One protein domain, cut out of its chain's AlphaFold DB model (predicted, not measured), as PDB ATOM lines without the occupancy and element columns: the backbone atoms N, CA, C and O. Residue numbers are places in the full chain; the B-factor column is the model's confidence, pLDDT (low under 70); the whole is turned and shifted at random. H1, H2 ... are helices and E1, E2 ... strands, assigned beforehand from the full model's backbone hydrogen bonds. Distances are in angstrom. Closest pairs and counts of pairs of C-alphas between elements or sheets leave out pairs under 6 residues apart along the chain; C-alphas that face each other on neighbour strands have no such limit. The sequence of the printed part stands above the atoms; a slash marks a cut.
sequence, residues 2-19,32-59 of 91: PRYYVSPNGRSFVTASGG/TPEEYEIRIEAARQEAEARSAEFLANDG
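AT A GLANCE: This is residues 2 to 19 and 32 to 59 of the 91 residues of an uncharacterized protein of Streptomyces sp. T1317-0309 (UniProt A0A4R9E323). What does the model look like? One long helix, H1, makes the length of a rod, and a small hairpin of two strands, E1 and E2, sits beside its residues 33 to 40. Residues 44 to 50 and 52 to 58 stick out away from the hairpin. What are its parts and size? The printed part has 46 residues, with E1, E2 and H1 in that order along the chain, an antiparallel sheet of order E1 - E2, and a mixed class of helices and strands. It is only just loose, close to extended, with a radius of gyration of the C-alphas of 14.0 A and spans of 45 by 18 by 17 A.

HOW THE PARTS SIT: How do the strands pair? E1, residues 2 to 6, and E2, residues 13 to 17, form an antiparallel hairpin, with 159 degrees between their directions. N 3 and O 16 are 2.9 A apart and N 14 and O 5 are 3.0 A apart, within hydrogen-bond range. Where does the helix come closest? The closest C-alphas of E1 and H1, residues 33 to 56, are those of Tyr 4 and Tyr 36, 6.7 A apart. For E2 and H1 they are those of Phe 13 and Tyr 36, 7.7 A apart. Is the helix backbone in order? In H1 every O i to N i+4 pair is within hydrogen-bond range.

IN THESE COORDINATES: Where do the strands lie? E1 begins at C-alpha 2, (57.411, 14.131, 7.914), and measures 13.7 A; E2 measures 13.4 A. Where does the helix run? H1 goes from C-alpha 33 at (55.588, 22.584, 8.405) to C-alpha 56 at (21.545, 28.283, 6.812), 34.6 A.

THE WHOLE: How far does it reach? The two C-alphas farthest apart are those of Gly 19 and Asp 58, 45.3 A. Where is the cut? Residues 20 to 31 are not printed, and C-alphas 19 and 32 are 18.0 A apart across it. Which links are there, and where is confidence low? E1 to E2 is a short link, and E2 to H1 is the link across the cut. The pLDDT is under 70 at residues 18 to 19 and 59.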
ATOM      1  N   PRO A   2      58.445  14.049   8.942       82.50
ATOM      2  CA  PRO A   2      57.411  14.131   7.914       82.50
ATOM      3  C   PRO A   2      57.781  15.199   6.877       82.50
ATOM      4  O   PRO A   2      58.436  16.186   7.214       82.50
ATOM      5  N   ARG A   3      57.386  14.976   5.624       87.06
ATOM      6  CA  ARG A   3      57.493  15.949   4.530       87.06
ATOM      7  C   ARG A   3      56.095  16.375   4.110       87.06
ATOM      8  O   ARG A   3      55.185  15.545   4.107       87.06
ATOM      9  N   TYR A   4      55.935  17.644   3.767       89.81
ATOM     10  CA  TYR A   4      54.648  18.231   3.416       89.81
ATOM     11  C   TYR A   4      54.694  18.688   1.972       89.81
ATOM     12  O   TYR A   4      55.670  19.316   1.568       89.81
ATOM     13  N   TYR A   5      53.650  18.393   1.205       90.25
ATOM     14  CA  TYR A   5      53.583  18.795  -0.194       90.25
ATOM     15  C   TYR A   5      52.254  19.458  -0.521       90.25
ATOM     16  O   TYR A   5      51.220  19.100   0.049       90.25
ATOM     17  N   VAL A   6      52.299  20.385  -1.474       90.44
ATOM     18  CA  VAL A   6      51.142  21.080  -2.039       90.44
ATOM     19  C   VAL A   6      51.029  20.806  -3.534       90.44
ATOM     20  O   VAL A   6      52.036  20.747  -4.246       90.44
ATOM     21  N   SER A   7      49.800  20.640  -4.014       90.31
ATOM     22  CA  SER A   7      49.502  20.509  -5.437       90.31
ATOM     23  C   SER A   7      49.771  21.814  -6.208       90.31
ATOM     24  O   SER A   7      49.669  22.899  -5.635       90.31
ATOM     25  N   PRO A   8      50.006  21.756  -7.535       87.50
ATOM     26  CA  PRO A   8      50.231  22.949  -8.366       87.50
ATOM     27  C   PRO A   8      49.108  23.988  -8.288       87.50
ATOM     28  O   PRO A   8      49.332  25.184  -8.432       87.50
ATOM     29  N   ASN A   9      47.876  23.523  -8.072       88.19
ATOM     30  CA  ASN A   9      46.693  24.372  -7.955       88.19
ATOM     31  C   ASN A   9      46.471  24.919  -6.533       88.19
ATOM     32  O   ASN A   9      45.511  25.654  -6.324       88.19
ATOM     33  N   GLY A  10      47.302  24.543  -5.553       82.88
ATOM     34  CA  GLY A  10      47.196  24.993  -4.164       82.88
ATOM     35  C   GLY A  10      45.993  24.448  -3.389       82.88
ATOM     36  O   GLY A  10      45.764  24.880  -2.264       82.88
ATOM     37  N   ARG A  11      45.211  23.527  -3.972       82.00
ATOM     38  CA  ARG A  11      43.945  23.029  -3.397       82.00
ATOM     39  C   ARG A  11      44.085  21.723  -2.623       82.00
ATOM     40  O   ARG A  11      43.125  21.283  -1.997       82.00
ATOM     41  N   SER A  12      45.226  21.054  -2.719       85.94
ATOM     42  CA  SER A  12      45.442  19.745  -2.112       85.94
ATOM     43  C   SER A  12      46.793  19.697  -1.421       85.94
ATOM     44  O   SER A  12      47.779  20.249  -1.909       85.94
ATOM     45  N   PHE A  13      46.821  19.013  -0.279       87.62
ATOM     46  CA  PHE A  13      47.993  18.902   0.578       87.62
ATOM     47  C   PHE A  13      48.164  17.451   1.016       87.62
ATOM     48  O   PHE A  13      47.176  16.746   1.225       87.62
ATOM     49  N   VAL A  14      49.406  16.997   1.170       85.75
ATOM     50  CA  VAL A  14      49.692  15.647   1.668       85.75
ATOM     51  C   VAL A  14      50.854  15.669   2.650       85.75
ATOM     52  O   VAL A  14      51.856  16.352   2.441       85.75
ATOM     53  N   THR A  15      50.710  14.887   3.719       86.75
ATOM     54  CA  THR A  15      51.794  14.571   4.650       86.75
ATOM     55  C   THR A  15      52.382  13.215   4.284       86.75
ATOM     56  O   THR A  15      51.677  12.207   4.261       86.75
ATOM     57  N   ALA A  16      53.684  13.177   4.029       81.88
ATOM     58  CA  ALA A  16      54.430  11.956   3.786       81.88
ATOM     59  C   ALA A  16      55.288  11.605   5.004       81.88
ATOM     60  O   ALA A  16      56.234  12.316   5.354       81.88
ATOM     61  N   SER A  17      55.004  10.463   5.624       75.94
ATOM     62  CA  SER A  17      55.900   9.855   6.608       75.94
ATOM     63  C   SER A  17      57.122   9.326   5.863       75.94
ATOM     64  O   SER A  17      56.984   8.367   5.115       75.94
ATOM     65  N   GLY A  18      58.279   9.982   6.014       65.62
ATOM     66  CA  GLY A  18      59.480   9.825   5.177       65.62
ATOM     67  C   GLY A  18      60.070   8.412   5.068       65.62
ATOM     68  O   GLY A  18      61.160   8.155   5.572       65.62
ATOM     69  N   GLY A  19      59.375   7.521   4.366       66.38
ATOM     70  CA  GLY A  19      59.813   6.189   3.979       66.38
ATOM     71  C   GLY A  19      60.321   6.157   2.532       66.38
ATOM     72  O   GLY A  19      60.003   7.048   1.739       66.38
ATOM     73  N   THR A  32      57.157  24.035   3.970       92.31
ATOM     74  CA  THR A  32      57.535  23.977   5.384       92.31
ATOM     75  C   THR A  32      56.363  23.493   6.252       92.31
ATOM     76  O   THR A  32      55.201  23.626   5.854       92.31
ATOM     77  N   PRO A  33      56.638  22.951   7.455       90.12
ATOM     78  CA  PRO A  33      55.588  22.584   8.405       90.12
ATOM     79  C   PRO A  33      54.675  23.766   8.760       90.12
ATOM     80  O   PRO A  33      53.460  23.615   8.751       90.12
ATOM     81  N   GLU A  34      55.252  24.951   8.991       92.56
ATOM     82  CA  GLU A  34      54.500  26.178   9.295       92.56
ATOM     83  C   GLU A  34      53.531  26.538   8.161       92.56
ATOM     84  O   GLU A  34      52.368  26.863   8.397       92.56
ATOM     85  N   GLU A  35      53.975  26.424   6.908       90.31
ATOM     86  CA  GLU A  35      53.121  26.739   5.767       90.31
ATOM     87  C   GLU A  35      52.031  25.683   5.539       90.31
ATOM     88  O   GLU A  35      50.948  25.996   5.047       90.31
ATOM     89  N   TYR A  36      52.288  24.431   5.917       90.75
ATOM     90  CA  TYR A  36      51.265  23.391   5.941       90.75
ATOM     91  C   TYR A  36      50.189  23.684   6.998       90.75
ATOM     92  O   TYR A  36      49.000  23.595   6.689       90.75
ATOM     93  N   GLU A  37      50.580  24.093   8.209       91.56
ATOM     94  CA  GLU A  37      49.640  24.430   9.289       91.56
ATOM     95  C   GLU A  37      48.734  25.610   8.918       91.56
ATOM     96  O   GLU A  37      47.512  25.500   9.044       91.56
ATOM     97  N   ILE A  38      49.303  26.686   8.362       92.81
ATOM     98  CA  ILE A  38      48.537  27.855   7.895       92.81
ATOM     99  C   ILE A  38      47.481  27.443   6.858       92.81
ATOM    100  O   ILE A  38      46.329  27.877   6.919       92.81
ATOM    101  N   ARG A  39      47.849  26.583   5.902       88.00
ATOM    102  CA  ARG A  39      46.930  26.147   4.840       88.00
ATOM    103  C   ARG A  39      45.831  25.216   5.353       88.00
ATOM    104  O   ARG A  39      44.690  25.338   4.912       88.00
ATOM    105  N   ILE A  40      46.145  24.318   6.288       88.62
ATOM    106  CA  ILE A  40      45.147  23.451   6.934       88.62
ATOM    107  C   ILE A  40      44.152  24.284   7.744       88.62
ATOM    108  O   ILE A  40      42.948  24.025   7.687       88.62
ATOM    109  N   GLU A  41      44.625  25.295   8.471       90.75
ATOM    110  CA  GLU A  41      43.751  26.183   9.235       90.75
ATOM    111  C   GLU A  41      42.815  26.982   8.318       90.75
ATOM    112  O   GLU A  41      41.610  27.035   8.568       90.75
ATOM    113  N   ALA A  42      43.334  27.516   7.209       89.31
ATOM    114  CA  ALA A  42      42.525  28.204   6.204       89.31
ATOM    115  C   ALA A  42      41.458  27.281   5.588       89.31
ATOM    116  O   ALA A  42      40.288  27.652   5.507       89.31
ATOM    117  N   ALA A  43      41.832  26.051   5.219       87.94
ATOM    118  CA  ALA A  43      40.895  25.069   4.676       87.94
ATOM    119  C   ALA A  43      39.806  24.684   5.693       87.94
ATOM    120  O   ALA A  43      38.646  24.496   5.325       87.94
ATOM    121  N   ARG A  44      40.156  24.599   6.982       88.69
ATOM    122  CA  ARG A  44      39.188  24.347   8.055       88.69
ATOM    123  C   ARG A  44      38.191  25.495   8.198       88.69
ATOM    124  O   ARG A  44      37.000  25.227   8.321       88.69
ATOM    125  N   GLN A  45      38.662  26.739   8.170       91.62
ATOM    126  CA  GLN A  45      37.792  27.918   8.234       91.62
ATOM    127  C   GLN A  45      36.850  27.986   7.026       91.62
ATOM    128  O   GLN A  45      35.658  28.231   7.193       91.62
ATOM    129  N   GLU A  46      37.350  27.701   5.819       87.81
ATOM    130  CA  GLU A  46      36.517  27.639   4.612       87.81
ATOM    131  C   GLU A  46      35.445  26.542   4.718       87.81
ATOM    132  O   GLU A  46      34.275  26.778   4.414       87.81
ATOM    133  N   ALA A  47      35.814  25.354   5.201       86.00
ATOM    134  CA  ALA A  47      34.872  24.257   5.403       86.00
ATOM    135  C   ALA A  47      33.810  24.589   6.462       86.00
ATOM    136  O   ALA A  47      32.641  24.239   6.288       86.00
ATOM    137  N   GLU A  48      34.192  25.268   7.544       89.81
ATOM    138  CA  GLU A  48      33.263  25.718   8.582       89.81
ATOM    139  C   GLU A  48      32.286  26.768   8.040       89.81
ATOM    140  O   GLU A  48      31.077  26.618   8.219       89.81
ATOM    141  N   ALA A  49      32.782  27.761   7.295       89.00
ATOM    142  CA  ALA A  49      31.948  28.762   6.634       89.00
ATOM    143  C   ALA A  49      30.948  28.106   5.669       89.00
ATOM    144  O   ALA A  49      29.742  28.330   5.780       89.00
ATOM    145  N   ARG A  50      31.423  27.200   4.808       83.75
ATOM    146  CA  ARG A  50      30.572  26.464   3.863       83.75
ATOM    147  C   ARG A  50      29.542  25.579   4.570       83.75
ATOM    148  O   ARG A  50      28.424  25.419   4.088       83.75
ATOM    149  N   SER A  51      29.906  24.998   5.714       82.44
ATOM    150  CA  SER A  51      28.985  24.205   6.534       82.44
ATOM    151  C   SER A  51      27.907  25.084   7.169       82.44
ATOM    152  O   SER A  51      26.742  24.697   7.191       82.44
ATOM    153  N   ALA A  52      28.268  26.278   7.644       84.50
ATOM    154  CA  ALA A  52      27.311  27.250   8.160       84.50
ATOM    155  C   ALA A  52      26.349  27.734   7.063       84.50
ATOM    156  O   ALA A  52      25.147  27.809   7.307       84.50
ATOM    157  N   GLU A  53      26.846  27.984   5.849       83.62
ATOM    158  CA  GLU A  53      26.008  28.303   4.684       83.62
ATOM    159  C   GLU A  53      25.060  27.152   4.330       83.62
ATOM    160  O   GLU A  53      23.874  27.377   4.089       83.62
ATOM    161  N   PHE A  54      25.553  25.910   4.345       79.50
ATOM    162  CA  PHE A  54      24.728  24.728   4.105       79.50
ATOM    163  C   PHE A  54      23.605  24.601   5.140       79.50
ATOM    164  O   PHE A  54      22.452  24.397   4.768       79.50
ATOM    165  N   LEU A  55      23.918  24.775   6.427       81.50
ATOM    166  CA  LEU A  55      22.926  24.751   7.505       81.50
ATOM    167  C   LEU A  55      21.940  25.926   7.420       81.50
ATOM    168  O   LEU A  55      20.758  25.739   7.689       81.50
ATOM    169  N   ALA A  56      22.401  27.115   7.023       84.31
ATOM    170  CA  ALA A  56      21.545  28.283   6.812       84.31
ATOM    171  C   ALA A  56      20.588  28.105   5.622       84.31
ATOM    172  O   ALA A  56      19.504  28.683   5.621       84.31
ATOM    173  N   ASN A  57      20.964  27.288   4.636       79.88
ATOM    174  CA  ASN A  57      20.142  26.933   3.479       79.88
ATOM    175  C   ASN A  57      19.332  25.635   3.701       79.88
ATOM    176  O   ASN A  57      19.088  24.892   2.751       79.88
ATOM    177  N   ASP A  58      18.970  25.325   4.954       77.06
ATOM    178  CA  ASP A  58      18.192  24.136   5.361       77.06
ATOM    179  C   ASP A  58      18.820  22.784   4.963       77.06
ATOM    180  O   ASP A  58      18.152  21.760   4.822       77.06
ATOM    181  N   GLY A  59      20.136  22.757   4.752       66.62
ATOM    182  CA  GLY A  59      20.825  21.574   4.251       66.62
ATOM    183  C   GLY A  59      20.420  21.196   2.825       66.62
ATOM    184  O   GLY A  59      20.559  20.032   2.433       66.62
TER     185      GLY A  59